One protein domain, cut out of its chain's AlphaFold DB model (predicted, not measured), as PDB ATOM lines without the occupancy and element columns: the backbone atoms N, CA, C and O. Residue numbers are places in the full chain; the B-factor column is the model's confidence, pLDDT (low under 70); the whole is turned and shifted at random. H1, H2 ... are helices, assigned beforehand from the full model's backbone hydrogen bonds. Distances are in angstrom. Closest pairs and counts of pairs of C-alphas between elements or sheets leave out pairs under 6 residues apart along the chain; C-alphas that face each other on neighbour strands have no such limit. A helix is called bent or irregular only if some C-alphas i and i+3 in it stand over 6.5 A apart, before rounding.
ATOM      1  N   ALA A   4     239.662 126.262 233.875       86.06
ATOM      2  CA  ALA A   4     238.316 126.827 233.887       86.06
ATOM      3  C   ALA A   4     237.807 127.129 232.469       86.06
ATOM      4  O   ALA A   4     236.694 126.756 232.123       86.06
ATOM      5  N   LEU A   5     238.658 127.712 231.617       86.31
ATOM      6  CA  LEU A   5     238.308 128.009 230.228       86.31
ATOM      7  C   LEU A   5     238.099 126.728 229.404       86.31
ATOM      8  O   LEU A   5     237.231 126.681 228.545       86.31
ATOM      9  N   GLN A   6     238.868 125.672 229.675       84.25
ATOM     10  CA  GLN A   6     238.694 124.375 229.012       84.25
ATOM     11  C   GLN A   6     237.364 123.722 229.378       84.25
ATOM     12  O   GLN A   6     236.649 123.265 228.491       84.25
ATOM     13  N   LEU A   7     237.037 123.696 230.672       86.88
ATOM     14  CA  LEU A   7     235.769 123.162 231.153       86.88
ATOM     15  C   LEU A   7     234.602 123.965 230.576       86.88
ATOM     16  O   LEU A   7     233.659 123.374 230.068       86.88
ATOM     17  N   ALA A   8     234.712 125.296 230.585       88.44
ATOM     18  CA  ALA A   8     233.712 126.181 230.004       88.44
ATOM     19  C   ALA A   8     233.495 125.886 228.515       88.44
ATOM     20  O   ALA A   8     232.354 125.714 228.109       88.44
ATOM     21  N   LEU A   9     234.556 125.738 227.713       89.12
ATOM     22  CA  LEU A   9     234.408 125.380 226.298       89.12
ATOM     23  C   LEU A   9     233.774 124.002 226.092       89.12
ATOM     24  O   LEU A   9     232.932 123.856 225.212       89.12
ATOM     25  N   GLY A  10     234.158 123.006 226.895       87.94
ATOM     26  CA  GLY A  10     233.554 121.676 226.835       87.94
ATOM     27  C   GLY A  10     232.058 121.715 227.149       87.94
ATOM     28  O   GLY A  10     231.257 121.182 226.387       87.94
ATOM     29  N   ILE A  11     231.675 122.412 228.225       91.56
ATOM     30  CA  ILE A  11     230.273 122.599 228.622       91.56
ATOM     31  C   ILE A  11     229.503 123.365 227.548       91.56
ATOM     32  O   ILE A  11     228.429 122.926 227.157       91.56
ATOM     33  N   VAL A  12     230.046 124.476 227.044       93.62
ATOM     34  CA  VAL A  12     229.403 125.276 225.992       93.62
ATOM     35  C   VAL A  12     229.161 124.426 224.750       93.62
ATOM     36  O   VAL A  12     228.054 124.443 224.230       93.62
ATOM     37  N   ALA A  13     230.140 123.632 224.311       91.19
ATOM     38  CA  ALA A  13     229.966 122.735 223.172       91.19
ATOM     39  C   ALA A  13     228.849 121.702 223.416       91.19
ATOM     40  O   ALA A  13     227.986 121.537 222.558       91.19
ATOM     41  N   VAL A  14     228.798 121.071 224.597       92.69
ATOM     42  CA  VAL A  14     227.706 120.144 224.951       92.69
ATOM     43  C   VAL A  14     226.352 120.853 224.956       92.69
ATOM     44  O   VAL A  14     225.403 120.352 224.361       92.69
ATOM     45  N   VAL A  15     226.253 122.022 225.590       94.38
ATOM     46  CA  VAL A  15     225.002 122.791 225.685       94.38
ATOM     47  C   VAL A  15     224.524 123.231 224.305       94.38
ATOM     48  O   VAL A  15     223.342 123.091 224.015       94.38
ATOM     49  N   VAL A  16     225.422 123.703 223.437       91.19
ATOM     50  CA  VAL A  16     225.093 124.061 222.049       91.19
ATOM     51  C   VAL A  16     224.599 122.840 221.277       91.19
ATOM     52  O   VAL A  16     223.579 122.933 220.601       91.19
ATOM     53  N   GLY A  17     225.263 121.688 221.412       88.62
ATOM     54  CA  GLY A  17     224.832 120.446 220.770       88.62
ATOM     55  C   GLY A  17     223.451 119.981 221.241       88.62
ATOM     56  O   GLY A  17     222.590 119.678 220.422       88.62
ATOM     57  N   LEU A  18     223.197 119.993 222.553       90.25
ATOM     58  CA  LEU A  18     221.891 119.633 223.117       90.25
ATOM     59  C   LEU A  18     220.792 120.626 222.724       90.25
ATOM     60  O   LEU A  18     219.685 120.210 222.387       90.25
ATOM     61  N   ALA A  19     221.091 121.926 222.733       88.56
ATOM     62  CA  ALA A  19     220.160 122.962 222.303       88.56
ATOM     63  C   ALA A  19     219.809 122.805 220.820       88.56
ATOM     64  O   ALA A  19     218.637 122.874 220.464       88.56
ATOM     65  N   LEU A  20     220.801 122.525 219.970       86.62
ATOM     66  CA  LEU A  20     220.575 122.237 218.559       86.62
ATOM     67  C   LEU A  20     219.703 120.990 218.383       86.62
ATOM     68  O   LEU A  20     218.724 121.049 217.649       86.62
ATOM     69  N   GLY A  21     219.982 119.904 219.108       83.94
ATOM     70  CA  GLY A  21     219.138 118.704 219.096       83.94
ATOM     71  C   GLY A  21     217.688 118.988 219.511       83.94
ATOM     72  O   GLY A  21     216.755 118.498 218.881       83.94
ATOM     73  N   ALA A  22     217.475 119.839 220.518       84.75
ATOM     74  CA  ALA A  22     216.137 120.254 220.942       84.75
ATOM     75  C   ALA A  22     215.425 121.137 219.900       84.75
ATOM     76  O   ALA A  22     214.227 120.971 219.660       84.75
ATOM     77  N   VAL A  23     216.148 122.055 219.251       83.88
ATOM     78  CA  VAL A  23     215.625 122.836 218.119       83.88
ATOM     79  C   VAL A  23     215.229 121.894 216.989       83.88
ATOM     80  O   VAL A  23     214.130 122.016 216.459       83.88
ATOM     81  N   ILE A  24     216.053 120.895 216.676       79.44
ATOM     82  CA  ILE A  24     215.754 119.925 215.624       79.44
ATOM     83  C   ILE A  24     214.475 119.147 215.961       79.44
ATOM     84  O   ILE A  24     213.526 119.137 215.178       79.44
ATOM     85  N   ALA A  25     214.389 118.608 217.178       79.25
ATOM     86  CA  ALA A  25     213.240 117.836 217.651       79.25
ATOM     87  C   ALA A  25     211.925 118.637 217.747       79.25
ATOM     88  O   ALA A  25     210.854 118.048 217.910       79.25
ATOM     89  N   THR A  26     211.981 119.970 217.698       81.25
ATOM     90  CA  THR A  26     210.798 120.845 217.737       81.25
ATOM     91  C   THR A  26     210.438 121.373 216.353       81.25
ATOM     92  O   THR A  26     209.274 121.298 215.963       81.25
ATOM     93  N   VAL A  27     211.429 121.844 215.599       80.56
ATOM     94  CA  VAL A  27     211.273 122.427 214.261       80.56
ATOM     95  C   VAL A  27     210.913 121.368 213.222       80.56
ATOM     96  O   VAL A  27     210.067 121.625 212.372       80.56
ATOM     97  N   TRP A  28     211.473 120.161 213.319       77.69
ATOM     98  CA  TRP A  28     211.236 119.088 212.346       77.69
ATOM     99  C   TRP A  28     210.046 118.184 212.683       77.69
ATOM    100  O   TRP A  28     209.752 117.260 211.930       77.69
ATOM    101  N   ARG A  29     209.284 118.477 213.747       79.50
ATOM    102  CA  ARG A  29     208.037 117.749 214.065       79.50
ATOM    103  C   ARG A  29     207.068 117.603 212.886       79.50
ATOM    104  O   ARG A  29     206.512 116.516 212.744       79.50
ATOM    105  N   PRO A  30     206.852 118.623 212.027       78.81
ATOM    106  CA  PRO A  30     205.962 118.491 210.872       78.81
ATOM    107  C   PRO A  30     206.436 117.462 209.837       78.81
ATOM    108  O   PRO A  30     205.655 117.069 208.976       78.81
ATOM    109  N   CYS A  31     207.701 117.043 209.900       74.50
ATOM    110  CA  CYS A  31     208.297 116.073 208.989       74.50
ATOM    111  C   CYS A  31     208.229 114.626 209.488       74.50
ATOM    112  O   CYS A  31     208.526 113.732 208.707       74.50
ATOM    113  N   ALA A  32     207.786 114.375 210.727       74.00
ATOM    114  CA  ALA A  32     207.759 113.035 211.332       74.00
ATOM    115  C   ALA A  32     206.848 112.017 210.608       74.00
ATOM    116  O   ALA A  32     206.897 110.829 210.890       74.00
ATOM    117  N   ALA A  33     205.980 112.480 209.703       71.19
ATOM    118  CA  ALA A  33     205.115 111.630 208.882       71.19
ATOM    119  C   ALA A  33     205.269 111.902 207.376       71.19
ATOM    120  O   ALA A  33     204.463 111.425 206.576       71.19
ATOM    121  N   ALA A  34     206.259 112.710 206.978       67.69
ATOM    122  CA  ALA A  34     206.457 113.060 205.580       67.69
ATOM    123  C   ALA A  34     207.015 111.858 204.805       67.69
ATOM    124  O   ALA A  34     207.958 111.197 205.240       67.69
ATOM    125  N   VAL A  35     206.444 111.586 203.631       68.38
ATOM    126  CA  VAL A  35     206.947 110.549 202.723       68.38
ATOM    127  C   VAL A  35     208.039 111.157 201.846       68.38
ATOM    128  O   VAL A  35     207.833 112.210 201.244       68.38
ATOM    129  N   MET A  36     209.197 110.497 201.781       64.12
ATOM    130  CA  MET A  36     210.316 110.911 200.931       64.12
ATOM    131  C   MET A  36     210.260 110.215 199.555       64.12
ATOM    132  O   MET A  36     209.900 109.037 199.498       64.12
ATOM    133  N   PRO A  37     210.652 110.882 198.450       67.06
ATOM    134  CA  PRO A  37     211.165 112.251 198.379       67.06
ATOM    135  C   PRO A  37     210.087 113.282 198.723       67.06
ATOM    136  O   PRO A  37     208.927 113.113 198.360       67.06
ATOM    137  N   LEU A  38     210.487 114.329 199.448       68.19
ATOM    138  CA  LEU A  38     209.569 115.326 199.982       68.19
ATOM    139  C   LEU A  38     208.779 115.996 198.854       68.19
ATOM    140  O   LEU A  38     209.345 116.735 198.049       68.19
ATOM    141  N   ASP A  39     207.470 115.760 198.825       71.38
ATOM    142  CA  ASP A  39     206.566 116.442 197.911       71.38
ATOM    143  C   ASP A  39     205.933 117.663 198.608       71.38
ATOM    144  O   ASP A  39     205.176 117.515 199.577       71.38
ATOM    145  N   PRO A  40     206.225 118.893 198.143       71.56
ATOM    146  CA  PRO A  40     205.694 120.113 198.742       71.56
ATOM    147  C   PRO A  40     204.172 120.245 198.611       71.56
ATOM    148  O   PRO A  40     203.584 121.041 199.342       71.56
ATOM    149  N   VAL A  41     203.526 119.485 197.718       80.81
ATOM    150  CA  VAL A  41     202.064 119.487 197.557       80.81
ATOM    151  C   VAL A  41     201.394 118.675 198.664       80.81
ATOM    152  O   VAL A  41     200.424 119.134 199.266       80.81
ATOM    153  N   THR A  42     201.920 117.489 198.968       79.50
ATOM    154  CA  THR A  42     201.369 116.603 200.006       79.50
ATOM    155  C   THR A  42     201.860 116.937 201.415       79.50
ATOM    156  O   THR A  42     201.142 116.674 202.377       79.50
ATOM    157  N   SER A  43     203.044 117.544 201.562       76.56
ATOM    158  CA  SER A  43     203.649 117.884 202.862       76.56
ATOM    159  C   SER A  43     204.179 119.331 202.924       76.56
ATOM    160  O   SER A  43     205.368 119.549 203.190       76.56
ATOM    161  N   PRO A  44     203.322 120.356 202.736       81.50
ATOM    162  CA  PRO A  44     203.752 121.753 202.604       81.50
ATOM    163  C   PRO A  44     204.445 122.302 203.860       81.50
ATOM    164  O   PRO A  44     205.409 123.057 203.754       81.50
ATOM    165  N   ALA A  45     204.001 121.896 205.054       81.00
ATOM    166  CA  ALA A  45     204.613 122.321 206.314       81.00
ATOM    167  C   ALA A  45     206.049 121.791 206.468       81.00
ATOM    168  O   ALA A  45     206.942 122.532 206.876       81.00
ATOM    169  N   CYS A  46     206.293 120.532 206.088       77.69
ATOM    170  CA  CYS A  46     207.637 119.966 206.103       77.69
ATOM    171  C   CYS A  46     208.525 120.595 205.015       77.69
ATOM    172  O   CYS A  46     209.676 120.930 205.281       77.69
ATOM    173  N   ALA A  47     207.980 120.855 203.821       75.69
ATOM    174  CA  ALA A  47     208.708 121.529 202.744       75.69
ATOM    175  C   ALA A  47     209.158 122.952 203.110       75.69
ATOM    176  O   ALA A  47     210.254 123.368 202.735       75.69
ATOM    177  N   GLN A  48     208.360 123.691 203.883       78.94
ATOM    178  CA  GLN A  48     208.770 125.000 204.398       78.94
ATOM    179  C   GLN A  48     209.932 124.894 205.390       78.94
ATOM    180  O   GLN A  48     210.881 125.676 205.304       78.94
ATOM    181  N   VAL A  49     209.896 123.923 206.304       75.00
ATOM    182  CA  VAL A  49     210.977 123.698 207.279       75.00
ATOM    183  C   VAL A  49     212.263 123.246 206.587       75.00
ATOM    184  O   VAL A  49     213.326 123.795 206.860       75.00
ATOM    185  N   ALA A  50     212.151 122.311 205.643       69.69
ATOM    186  CA  ALA A  50     213.270 121.782 204.872       69.69
ATOM    187  C   ALA A  50     213.819 122.771 203.828       69.69
ATOM    188  O   ALA A  50     214.830 122.488 203.184       69.69
ATOM    189  N   SER A  51     213.164 123.920 203.624       68.62
ATOM    190  CA  SER A  51     213.623 124.903 202.648       68.62
ATOM    191  C   SER A  51     215.008 125.439 203.024       68.62
ATOM    192  O   SER A  51     215.275 125.797 204.173       68.62
ATOM    193  N   GLY A  52     215.892 125.519 202.025       62.69
ATOM    194  CA  GLY A  52     217.299 125.894 202.201       62.69
ATOM    195  C   GLY A  52     217.550 127.130 203.082       62.69
ATOM    196  O   GLY A  52     218.460 127.076 203.903       62.69
ATOM    197  N   PRO A  53     216.766 128.224 203.006       68.38
ATOM    198  CA  PRO A  53     216.968 129.392 203.870       68.38
ATOM    199  C   PRO A  53     216.818 129.111 205.375       68.38
ATOM    200  O   PRO A  53     217.529 129.716 206.176       68.38
ATOM    201  N   ASN A  54     215.937 128.186 205.767       67.81
ATOM    202  CA  ASN A  54     215.629 127.902 207.174       67.81
ATOM    203  C   ASN A  54     216.652 126.976 207.844       67.81
ATOM    204  O   ASN A  54     216.750 126.963 209.069       67.81
ATOM    205  N   THR A  55     217.432 126.233 207.060       70.81
ATOM    206  CA  THR A  55     218.408 125.243 207.548       70.81
ATOM    207  C   THR A  55     219.846 125.574 207.145       70.81
ATOM    208  O   THR A  55     220.785 125.033 207.726       70.81
ATOM    209  N   ALA A  56     220.063 126.531 206.233       73.06
ATOM    210  CA  ALA A  56     221.393 126.916 205.753       73.06
ATOM    211  C   ALA A  56     222.355 127.342 206.871       73.06
ATOM    212  O   ALA A  56     223.553 127.086 206.777       73.06
ATOM    213  N   TRP A  57     221.861 127.959 207.947       77.81
ATOM    214  CA  TRP A  57     222.689 128.371 209.086       77.81
ATOM    215  C   TRP A  57     223.341 127.179 209.810       77.81
ATOM    216  O   TRP A  57     224.442 127.318 210.343       77.81
ATOM    217  N   ILE A  58     222.725 125.995 209.779       79.25
ATOM    218  CA  ILE A  58     223.294 124.768 210.349       79.25
ATOM    219  C   ILE A  58     224.560 124.389 209.575       79.25
ATOM    220  O   ILE A  58     225.623 124.183 210.162       79.25
ATOM    221  N   GLY A  59     224.476 124.373 208.246       73.69
ATOM    222  CA  GLY A  59     225.606 124.009 207.401       73.69
ATOM    223  C   GLY A  59     226.671 125.094 207.251       73.69
ATOM    224  O   GLY A  59     227.861 124.788 207.225       73.69
ATOM    225  N   LEU A  60     226.264 126.361 207.171       80.56
ATOM    226  CA  LEU A  60     227.169 127.486 206.917       80.56
ATOM    227  C   LEU A  60     227.838 128.019 208.185       80.56
ATOM    228  O   LEU A  60     228.961 128.512 208.109       80.56
ATOM    229  N   LEU A  61     227.164 127.945 209.337       84.44
ATOM    230  CA  LEU A  61     227.670 128.515 210.589       84.44
ATOM    231  C   LEU A  61     228.012 127.434 211.610       84.44
ATOM    232  O   LEU A  61     229.106 127.455 212.170       84.44
ATOM    233  N   LEU A  62     227.112 126.482 211.862       87.25
ATOM    234  CA  LEU A  62     227.318 125.529 212.954       87.25
ATOM    235  C   LEU A  62     228.311 124.419 212.621       87.25
ATOM    236  O   LEU A  62     229.135 124.095 213.476       87.25
ATOM    237  N   TRP A  63     228.281 123.860 211.411       88.88
ATOM    238  CA  TRP A  63     229.207 122.788 211.032       88.88
ATOM    239  C   TRP A  63     230.690 123.199 211.144       88.88
ATOM    240  O   TRP A  63     231.445 122.474 211.799       88.88
ATOM    241  N   PRO A  64     231.140 124.370 210.636       90.06
ATOM    242  CA  PRO A  64     232.527 124.812 210.821       90.06
ATOM    243  C   PRO A  64     232.917 124.978 212.296       90.06
ATOM    244  O   PRO A  64     234.042 124.662 212.690       90.06
ATOM    245  N   VAL A  65     231.988 125.447 213.133       91.56
ATOM    246  CA  VAL A  65     232.219 125.608 214.576       91.56
ATOM    247  C   VAL A  65     232.315 124.241 215.265       91.56
ATOM    248  O   VAL A  65     233.200 124.037 216.099       91.56
ATOM    249  N   ALA A  66     231.472 123.280 214.884       90.62
ATOM    250  CA  ALA A  66     231.529 121.906 215.380       90.62
ATOM    251  C   ALA A  66     232.839 121.212 214.966       90.62
ATOM    252  O   ALA A  66     233.479 120.550 215.785       90.62
ATOM    253  N   LEU A  67     233.291 121.436 213.728       92.81
ATOM    254  CA  LEU A  67     234.579 120.962 213.223       92.81
ATOM    255  C   LEU A  67     235.748 121.541 214.033       92.81
ATOM    256  O   LEU A  67     236.651 120.804 214.431       92.81
ATOM    257  N   ALA A  68     235.720 122.841 214.337       92.75
ATOM    258  CA  ALA A  68     236.732 123.478 215.177       92.75
ATOM    259  C   ALA A  68     236.750 122.895 216.602       92.75
ATOM    260  O   ALA A  68     237.824 122.628 217.151       92.75
ATOM    261  N   ALA A  69     235.576 122.637 217.190       91.62
ATOM    262  CA  ALA A  69     235.462 121.979 218.489       91.62
ATOM    263  C   ALA A  69     236.037 120.552 218.457       91.62
ATOM    264  O   ALA A  69     236.804 120.177 219.348       91.62
ATOM    265  N   ALA A  70     235.739 119.774 217.412       91.81
ATOM    266  CA  ALA A  70     236.280 118.431 217.214       91.81
ATOM    267  C   ALA A  70     237.807 118.440 217.029       91.81
ATOM    268  O   ALA A  70     238.507 117.625 217.632       91.81
ATOM    269  N   GLY A  71     238.348 119.400 216.275       91.19
ATOM    270  CA  GLY A  71     239.793 119.590 216.125       91.19
ATOM    271  C   GLY A  71     240.479 119.912 217.455       91.19
ATOM    272  O   GLY A  71     241.495 119.306 217.802       91.19
ATOM    273  N   LEU A  72     239.888 120.803 218.257       90.69
ATOM    274  CA  LEU A  72     240.383 121.110 219.600       90.69
ATOM    275  C   LEU A  72     240.346 119.875 220.518       90.69
ATOM    276  O   LEU A  72     241.305 119.627 221.256       90.69
ATOM    277  N   ALA A  73     239.266 119.094 220.459       89.69
ATOM    278  CA  ALA A  73     239.107 117.844 221.196       89.69
ATOM    279  C   ALA A  73     240.168 116.802 220.798       89.69
ATOM    280  O   ALA A  73     240.797 116.196 221.670       89.69
ATOM    281  N   ALA A  74     240.433 116.650 219.498       89.88
ATOM    282  CA  ALA A  74     241.458 115.758 218.973       89.88
ATOM    283  C   ALA A  74     242.858 116.171 219.448       89.88
ATOM    284  O   ALA A  74     243.541 115.375 220.088       89.88
ATOM    285  N   ILE A  75     243.261 117.433 219.246       89.50
ATOM    286  CA  ILE A  75     244.563 117.956 219.711       89.50
ATOM    287  C   ILE A  75     244.749 117.698 221.212       89.50
ATOM    288  O   ILE A  75     245.836 117.329 221.666       89.50
ATOM    289  N   ARG A  76     243.679 117.841 222.000       85.00
ATOM    290  CA  ARG A  76     243.702 117.562 223.439       85.00
ATOM    291  C   ARG A  76     243.932 116.099 223.753       85.00
ATOM    292  O   ARG A  76     244.838 115.802 224.535       85.00
ATOM    293  N   ALA A  77     243.142 115.211 223.162       86.38
ATOM    294  CA  ALA A  77     243.294 113.774 223.344       86.38
ATOM    295  C   ALA A  77     244.734 113.339 223.002       86.38
ATOM    296  O   ALA A  77     245.389 112.670 223.798       86.38
ATOM    297  N   ILE A  78     245.268 113.850 221.893       87.38
ATOM    298  CA  ILE A  78     246.630 113.611 221.401       87.38
ATOM    299  C   ILE A  78     247.694 114.095 222.391       87.38
ATOM    300  O   ILE A  78     248.603 113.346 222.751       87.38
ATOM    301  N   SER A  79     247.568 115.329 222.887       86.12
ATOM    302  CA  SER A  79     248.535 115.926 223.822       86.12
ATOM    303  C   SER A  79     248.664 115.165 225.149       86.12
ATOM    304  O   SER A  79     249.653 115.315 225.870       86.12
ATOM    305  N   ARG A  80     247.680 114.319 225.481       78.75
ATOM    306  CA  ARG A  80     247.691 113.459 226.671       78.75
ATOM    307  C   ARG A  80     248.388 112.126 226.462       78.75
ATOM    308  O   ARG A  80     248.618 111.426 227.445       78.75
ATOM    309  N   GLY A  81     248.773 111.802 225.235       80.12
ATOM    310  CA  GLY A  81     249.461 110.572 224.883       80.12
ATOM    311  C   GLY A  81     248.751 109.825 223.766       80.12
ATOM    312  O   GLY A  81     247.521 109.787 223.688       80.12
ATOM    313  N   TRP A  82     249.561 109.200 222.920       82.25
ATOM    314  CA  TRP A  82     249.085 108.382 221.823       82.25
ATOM    315  C   TRP A  82     248.917 106.938 222.294       82.25
ATOM    316  O   TRP A  82     249.878 106.289 222.695       82.25
ATOM    317  N   GLY A  83     247.681 106.457 222.284       86.06
ATOM    318  CA  GLY A  83     247.317 105.086 222.621       86.06
ATOM    319  C   GLY A  83     246.064 104.679 221.856       86.06
ATOM    320  O   GLY A  83     245.427 105.526 221.229       86.06
ATOM    321  N   ALA A  84     245.694 103.399 221.921       85.06
ATOM    322  CA  ALA A  84     244.567 102.854 221.157       85.06
ATOM    323  C   ALA A  84     243.255 103.630 221.382       85.06
ATOM    324  O   ALA A  84     242.551 103.943 220.427       85.06
ATOM    325  N   VAL A  85     242.970 104.024 222.630       85.31
ATOM    326  CA  VAL A  85     241.775 104.813 222.979       85.31
ATOM    327  C   VAL A  85     241.822 106.208 222.351       85.31
ATOM    328  O   VAL A  85     240.842 106.648 221.761       85.31
ATOM    329  N   THR A  86     242.964 106.897 222.427       86.50
ATOM    330  CA  THR A  86     243.145 108.216 221.801       86.50
ATOM    331  C   THR A  86     242.957 108.137 220.288       86.50
ATOM    332  O   THR A  86     242.261 108.971 219.716       86.50
ATOM    333  N   ALA A  87     243.538 107.120 219.646       87.31
ATOM    334  CA  ALA A  87     243.389 106.898 218.213       87.31
ATOM    335  C   ALA A  87     241.920 106.655 217.838       87.31
ATOM    336  O   ALA A  87     241.416 107.302 216.925       87.31
ATOM    337  N   ALA A  88     241.210 105.807 218.591       89.38
ATOM    338  CA  ALA A  88     239.786 105.560 218.384       89.38
ATOM    339  C   ALA A  88     238.951 106.844 218.523       89.38
ATOM    340  O   ALA A  88     238.139 107.133 217.653       89.38
ATOM    341  N   VAL A  89     239.190 107.657 219.560       88.94
ATOM    342  CA  VAL A  89     238.488 108.939 219.756       88.94
ATOM    343  C   VAL A  89     238.720 109.889 218.581       88.94
ATOM    344  O   VAL A  89     237.768 110.477 218.076       88.94
ATOM    345  N   VAL A  90     239.965 110.033 218.119       89.69
ATOM    346  CA  VAL A  90     240.293 110.913 216.987       89.69
ATOM    347  C   VAL A  90     239.631 110.422 215.700       89.69
ATOM    348  O   VAL A  90     239.063 111.230 214.971       89.69
ATOM    349  N   VAL A  91     239.650 109.111 215.443       91.94
ATOM    350  CA  VAL A  91     238.984 108.511 214.278       91.94
ATOM    351  C   VAL A  91     237.475 108.738 214.339       91.94
ATOM    352  O   VAL A  91     236.896 109.192 213.358       91.94
ATOM    353  N   VAL A  92     236.842 108.495 215.489       92.19
ATOM    354  CA  VAL A  92     235.400 108.724 215.673       92.19
ATOM    355  C   VAL A  92     235.045 110.192 215.448       92.19
ATOM    356  O   VAL A  92     234.101 110.475 214.719       92.19
ATOM    357  N   LEU A  93     235.814 111.133 216.006       90.94
ATOM    358  CA  LEU A  93     235.591 112.566 215.790       90.94
ATOM    359  C   LEU A  93     235.762 112.962 214.317       90.94
ATOM    360  O   LEU A  93     234.978 113.759 213.813       90.94
ATOM    361  N   ALA A  94     236.755 112.405 213.621       89.31
ATOM    362  CA  ALA A  94     236.983 112.677 212.204       89.31
ATOM    363  C   ALA A  94     235.845 112.136 211.327       89.31
ATOM    364  O   ALA A  94     235.338 112.852 210.466       89.31
ATOM    365  N   LEU A  95     235.403 110.898 211.573       90.31
ATOM    366  CA  LEU A  95     234.275 110.296 210.861       90.31
ATOM    367  C   LEU A  95     232.974 111.053 211.135       90.31
ATOM    368  O   LEU A  95     232.240 111.350 210.198       90.31
ATOM    369  N   ALA A  96     232.719 111.429 212.389       88.69
ATOM    370  CA  ALA A  96     231.559 112.233 212.754       88.69
ATOM    371  C   ALA A  96     231.600 113.622 212.098       88.69
ATOM    372  O   ALA A  96     230.577 114.094 211.621       88.69
ATOM    373  N   ALA A  97     232.771 114.260 212.008       88.31
ATOM    374  CA  ALA A  97     232.927 115.553 211.342       88.31
ATOM    375  C   ALA A  97     232.697 115.493 209.827       88.31
ATOM    376  O   ALA A  97     232.114 116.419 209.256       88.31
ATOM    377  N   LEU A  98     233.132 114.404 209.188       86.88
ATOM    378  CA  LEU A  98     232.855 114.132 207.780       86.88
ATOM    379  C   LEU A  98     231.371 113.850 207.551       86.88
ATOM    380  O   LEU A  98     230.790 114.422 206.639       86.88
ATOM    381  N   ALA A  99     230.756 113.014 208.387       83.81
ATOM    382  CA  ALA A  99     229.338 112.682 208.282       83.81
ATOM    383  C   ALA A  99     228.437 113.896 208.562       83.81
ATOM    384  O   ALA A  99     227.433 114.075 207.886       83.81
ATOM    385  N   ALA A 100     228.830 114.762 209.502       84.44
ATOM    386  CA  ALA A 100     228.136 116.010 209.819       84.44
ATOM    387  C   ALA A 100     228.281 117.092 208.740       84.44
ATOM    388  O   ALA A 100     227.677 118.155 208.870       84.44
ATOM    389  N   ASN A 101     229.099 116.872 207.703       83.38
ATOM    390  CA  ASN A 101     229.164 117.792 206.575       83.38
ATOM    391  C   ASN A 101     227.802 117.786 205.864       83.38
ATOM    392  O   ASN A 101     227.403 116.730 205.381       83.38
ATOM    393  N   PRO A 102     227.129 118.939 205.708       73.44
ATOM    394  CA  PRO A 102     225.803 119.014 205.098       73.44
ATOM    395  C   PRO A 102     225.716 118.374 203.714       73.44
ATOM    396  O   PRO A 102     224.696 117.789 203.376       73.44
ATOM    397  N   MET A 103     226.781 118.449 202.907       73.06
ATOM    398  CA  MET A 103     226.815 117.803 201.590       73.06
ATOM    399  C   MET A 103     226.875 116.278 201.710       73.06
ATOM    400  O   MET A 103     226.243 115.569 200.935       73.06
ATOM    401  N   VAL A 104     227.625 115.768 202.688       74.75
ATOM    402  CA  VAL A 104     227.757 114.329 202.946       74.75
ATOM    403  C   VAL A 104     226.490 113.789 203.593       74.75
ATOM    404  O   VAL A 104     226.007 112.747 203.173       74.75
ATOM    405  N   GLU A 105     225.920 114.522 204.547       70.75
ATOM    406  CA  GLU A 105     224.618 114.254 205.146       70.75
ATOM    407  C   GLU A 105     223.554 114.159 204.046       70.75
ATOM    408  O   GLU A 105     222.868 113.149 203.950       70.75
ATOM    409  N   TYR A 106     223.504 115.128 203.126       68.12
ATOM    410  CA  TYR A 106     222.577 115.118 201.994       68.12
ATOM    411  C   TYR A 106     222.790 113.926 201.049       68.12
ATOM    412  O   TYR A 106     221.823 113.351 200.561       68.12
ATOM    413  N   VAL A 107     224.036 113.525 200.777       69.31
ATOM    414  CA  VAL A 107     224.333 112.372 199.907       69.31
ATOM    415  C   VAL A 107     224.017 111.044 200.600       69.31
ATOM    416  O   VAL A 107     223.322 110.216 200.019       69.31
ATOM    417  N   LEU A 108     224.480 110.839 201.836       63.44
ATOM    418  CA  LEU A 108     224.257 109.609 202.606       63.44
ATOM    419  C   LEU A 108     222.772 109.374 202.862       63.44
ATOM    420  O   LEU A 108     222.270 108.267 202.675       63.44
ATOM    421  N   LEU A 109     222.061 110.426 203.255       60.41
ATOM    422  CA  LEU A 109     220.656 110.338 203.622       60.41
ATOM    423  C   LEU A 109     219.717 110.333 202.406       60.41
ATOM    424  O   LEU A 109     218.566 109.942 202.563       60.41
ATOM    425  N   ASN A 110     220.186 110.693 201.205       59.28
ATOM    426  CA  ASN A 110     219.454 110.450 199.954       59.28
ATOM    427  C   ASN A 110     219.733 109.066 199.342       59.28
ATOM    428  O   ASN A 110     218.977 108.622 198.482       59.28
ATOM    429  N   GLN A 111     220.812 108.385 199.745       58.59
ATOM    430  CA  GLN A 111     221.154 107.042 199.255       58.59
ATOM    431  C   GLN A 111     220.505 105.910 200.061       58.59
ATOM    432  O   GLN A 111     220.414 104.786 199.567       58.59
ATOM    433  N   VAL A 112     220.041 106.190 201.279       56.66
ATOM    434  CA  VAL A 112     219.331 105.228 202.129       56.66
ATOM    435  C   VAL A 112     217.850 105.619 202.169       56.66
ATOM    436  O   VAL A 112     217.559 106.774 202.472       56.66
ATOM    437  N   PRO A 113     216.901 104.700 201.888       50.19
ATOM    438  CA  PRO A 113     215.486 104.944 202.146       50.19
ATOM    439  C   PRO A 113     215.343 105.279 203.631       50.19
ATOM    440  O   PRO A 113     215.641 104.445 204.486       50.19
ATOM    441  N   GLN A 114     215.016 106.533 203.927       51.97
ATOM    442  CA  GLN A 114     215.207 107.105 205.253       51.97
ATOM    443  C   GLN A 114     214.466 106.324 206.340       51.97
ATOM    444  O   GLN A 114     213.334 105.885 206.144       51.97
ATOM    445  N   SER A 115     215.078 106.210 207.523       42.44
ATOM    446  CA  SER A 115     214.292 106.031 208.740       42.44
ATOM    447  C   SER A 115     213.425 107.277 208.886       42.44
ATOM    448  O   SER A 115     213.944 108.384 208.992       42.44
ATOM    449  N   TRP A 116     212.120 107.055 208.835       48.50
ATOM    450  CA  TRP A 116     210.995 107.969 208.647       48.50
ATOM    451  C   TRP A 116     210.873 109.151 209.637       48.50
ATOM    452  O   TRP A 116     209.876 109.862 209.606       48.50
ATOM    453  N   ASP A 117     211.891 109.392 210.467       52.34
ATOM    454  CA  ASP A 117     211.886 110.356 211.568       52.34
ATOM    455  C   ASP A 117     212.847 111.548 211.379       52.34
ATOM    456  O   ASP A 117     212.685 112.554 212.071       52.34
ATOM    457  N   GLU A 118     213.838 111.490 210.470       54.97
ATOM    458  CA  GLU A 118     214.854 112.554 210.365       54.97
ATOM    459  C   GLU A 118     215.258 112.888 208.907       54.97
ATOM    460  O   GLU A 118     216.083 112.189 208.314       54.97
ATOM    461  N   PRO A 119     214.689 113.954 208.306       56.06
ATOM    462  CA  PRO A 119     215.052 114.418 206.961       56.06
ATOM    463  C   PRO A 119     216.540 114.796 206.815       56.06
ATOM    464  O   PRO A 119     217.216 115.112 207.796       56.06
ATOM    465  N   PRO A 120     217.082 114.812 205.582       57.34
ATOM    466  CA  PRO A 120     218.473 115.185 205.352       57.34
ATOM    467  C   PRO A 120     218.716 116.675 205.630       57.34
ATOM    468  O   PRO A 120     217.908 117.523 205.251       57.34
ATOM    469  N   GLY A 121     219.854 117.009 206.245       63.06
ATOM    470  CA  GLY A 121     220.219 118.397 206.545       63.06
ATOM    471  C   GLY A 121     219.531 118.955 207.793       63.06
ATOM    472  O   GLY A 121     219.417 120.173 207.942       63.06
ATOM    473  N   THR A 122     219.072 118.081 208.692       69.69
ATOM    474  CA  THR A 122     218.534 118.469 210.003       69.69
ATOM    475  C   THR A 122     219.615 119.017 210.914       69.69
ATOM    476  O   THR A 122     219.311 119.835 211.777       69.69
ATOM    477  N   GLY A 123     220.876 118.615 210.721       77.56
ATOM    478  CA  GLY A 123     221.982 118.998 211.593       77.56
ATOM    479  C   GLY A 123     222.136 118.107 212.818       77.56
ATOM    480  O   GLY A 123     222.892 118.464 213.724       77.56
ATOM    481  N   SER A 124     221.460 116.958 212.869       79.88
ATOM    482  CA  SER A 124     221.532 116.029 214.003       79.88
ATOM    483  C   SER A 124     222.948 115.486 214.205       79.88
ATOM    484  O   SER A 124     223.452 115.432 215.329       79.88
ATOM    485  N   LEU A 125     223.667 115.226 213.111       84.62
ATOM    486  CA  LEU A 125     225.083 114.856 213.138       84.62
ATOM    487  C   LEU A 125     225.983 116.010 213.607       84.62
ATOM    488  O   LEU A 125     226.950 115.782 214.334       84.62
ATOM    489  N   THR A 126     225.641 117.257 213.268       87.81
ATOM    490  CA  THR A 126     226.337 118.446 213.790       87.81
ATOM    491  C   THR A 126     226.107 118.597 215.299       87.81
ATOM    492  O   THR A 126     227.054 118.862 216.045       87.81
ATOM    493  N   ALA A 127     224.883 118.353 215.781       86.81
ATOM    494  CA  ALA A 127     224.551 118.338 217.207       86.81
ATOM    495  C   ALA A 127     225.333 117.248 217.957       86.81
ATOM    496  O   ALA A 127     225.953 117.523 218.989       86.81
ATOM    497  N   ALA A 128     225.370 116.032 217.409       87.38
ATOM    498  CA  ALA A 128     226.128 114.918 217.968       87.38
ATOM    499  C   ALA A 128     227.631 115.229 218.039       87.38
ATOM    500  O   ALA A 128     228.261 114.995 219.071       87.38
ATOM    501  N   LEU A 129     228.202 115.818 216.982       91.25
ATOM    502  CA  LEU A 129     229.610 116.209 216.947       91.25
ATOM    503  C   LEU A 129     229.954 117.221 218.046       91.25
ATOM    504  O   LEU A 129     230.977 117.068 218.714       91.25
ATOM    505  N   PHE A 130     229.090 118.213 218.279       93.38
ATOM    506  CA  PHE A 130     229.246 119.170 219.374       93.38
ATOM    507  C   PHE A 130     229.267 118.495 220.746       93.38
ATOM    508  O   PHE A 130     230.157 118.775 221.555       93.38
ATOM    509  N   VAL A 131     228.326 117.581 220.999       92.06
ATOM    510  CA  VAL A 131     228.255 116.841 222.267       92.06
ATOM    511  C   VAL A 131     229.505 115.985 222.461       92.06
ATOM    512  O   VAL A 131     230.145 116.067 223.510       92.06
ATOM    513  N   LEU A 132     229.907 115.216 221.447       92.12
ATOM    514  CA  LEU A 132     231.094 114.359 221.512       92.12
ATOM    515  C   LEU A 132     232.372 115.174 221.727       92.12
ATOM    516  O   LEU A 132     233.156 114.871 222.630       92.12
ATOM    517  N   ALA A 133     232.574 116.240 220.949       90.62
ATOM    518  CA  ALA A 133     233.728 117.119 221.095       90.62
ATOM    519  C   ALA A 133     233.761 117.782 222.480       90.62
ATOM    520  O   ALA A 133     234.805 117.796 223.137       90.62
ATOM    521  N   GLY A 134     232.618 118.277 222.962       88.75
ATOM    522  CA  GLY A 134     232.492 118.899 224.277       88.75
ATOM    523  C   GLY A 134     232.795 117.936 225.427       88.75
ATOM    524  O   GLY A 134     233.564 118.280 226.330       88.75
ATOM    525  N   LEU A 135     232.285 116.702 225.356       90.88
ATOM    526  CA  LEU A 135     232.585 115.640 226.319       90.88
ATOM    527  C   LEU A 135     234.074 115.291 226.328       90.88
ATOM    528  O   LEU A 135     234.668 115.175 227.401       90.88
ATOM    529  N   VAL A 136     234.713 115.175 225.164       89.12
ATOM    530  CA  VAL A 136     236.161 114.920 225.080       89.12
ATOM    531  C   VAL A 136     236.951 116.090 225.676       89.12
ATOM    532  O   VAL A 136     237.873 115.875 226.463       89.12
ATOM    533  N   ILE A 137     236.579 117.340 225.391       87.81
ATOM    534  CA  ILE A 137     237.238 118.526 225.967       87.81
ATOM    535  C   ILE A 137     237.090 118.557 227.497       87.81
ATOM    536  O   ILE A 137     238.064 118.847 228.196       87.81
ATOM    537  N   ALA A 138     235.909 118.231 228.027       85.94
ATOM    538  CA  ALA A 138     235.630 118.240 229.463       85.94
ATOM    539  C   ALA A 138     236.301 117.071 230.209       85.94
ATOM    540  O   ALA A 138     236.855 117.246 231.292       85.94
ATOM    541  N   THR A 139     236.312 115.870 229.636       83.94
ATOM    542  CA  THR A 139     236.906 114.676 230.268       83.94
ATOM    543  C   THR A 139     238.429 114.662 230.168       83.94
ATOM    544  O   THR A 139     239.121 114.148 231.054       83.94
ATOM    545  N   THR A 140     238.992 115.349 229.171       78.94
ATOM    546  CA  THR A 140     240.432 115.616 229.073       78.94
ATOM    547  C   THR A 140     240.909 116.732 230.022       78.94
ATOM    548  O   THR A 140     241.905 117.412 229.752       78.94
ATOM    549  N   LEU A 141     240.280 116.870 231.196       69.69
ATOM    550  CA  LEU A 141     240.737 117.699 232.322       69.69
ATOM    551  C   LEU A 141     241.418 116.903 233.447       69.69
ATOM    552  O   LEU A 141     242.243 117.469 234.166       69.69
TER     553      LEU A 141
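AT A GLANCE: This is residues 4 to 141 of the 158 residues of an uncharacterized protein of Agrococcus sediminis (UniProt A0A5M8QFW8). Four helices, H1, H3, H4 and H6, form an elongated up-and-down bundle, with H6 packed on the other three. At one end of the bundle the short helix H5 lies crosswise, and at that same end a loop, residues 28 to 43, leads through the short helix H2 into H3. The 138 printed residues hold six named helices, H1 to H6 in chain order, and no named strand; the class is all helix. The whole is compact, with a radius of gyration of the C-alphas of 16.4 A, and its C-alphas span 55 by 29 by 21 A.

IN THESE COORDINATES: H1, residues 4 to 27, begins at C-alpha 4 at (238.316, 126.827, 233.887) and is 33.7 A long. H2 is residues 44 to 49. H3, residues 52 to 79, is the longest helix, 39.3 A from C-alpha 52 at (217.299, 125.894, 202.201) to C-alpha 79. It has a kink of 27 degrees near residue 64 and is irregular: C-alphas 54 and 57 are 7.3 A apart. H4 is residues 84 to 99, 22.2 A long, and H5 is residues 102 to 111. H6, residues 124 to 139, is 22.4 A long and ends at C-alpha 139 at (236.906, 114.676, 230.268).

HOW THE PARTS SIT: H6 is the hub. It touches H1 at a shallow tilt of 21 degrees, opposite ways; their closest C-alphas, Gly 10 and Gly 134, are 3.9 A apart. It touches H3 at a shallow tilt of 26 degrees, the same way, closest at the C-alphas of Ala 70 and Ala 133, 4.8 A. Residues 93 to 99 of H4 alone touch H6, at 27 degrees, opposite ways, closest at the C-alphas of Ala 96 and Leu 129, 6.1 A. H3 and H4 form a helical hairpin at 14 degrees; H3 touches H4 with residues 66 to 78 alone, closest at the C-alphas of Ala 74 and Val 90, 5.4 A. H1 and H3 are close but not clearly touching, and H1 and H4 are apart. H5 is about perpendicular to H4, at 82 degrees, and close but not clearly touching, with the C-alphas of Ala 99 and Glu 105 5.9 A apart. H2 touches no helix. Every O i to N i+4 pair is within hydrogen-bond range in H1, H2, H4, H5 and H6; in H3 it is 18 of 24.

THE WHOLE: The C-alphas farthest apart, of Val 41 and Gly 81, are 55.4 A apart. The printed part has no cut. The links H1 to H2 and H5 to H6 are long. Mean pLDDT of the printed part is 80.0; residues 34 to 38, 50 to 54, 106 to 122 and 141 are under 70.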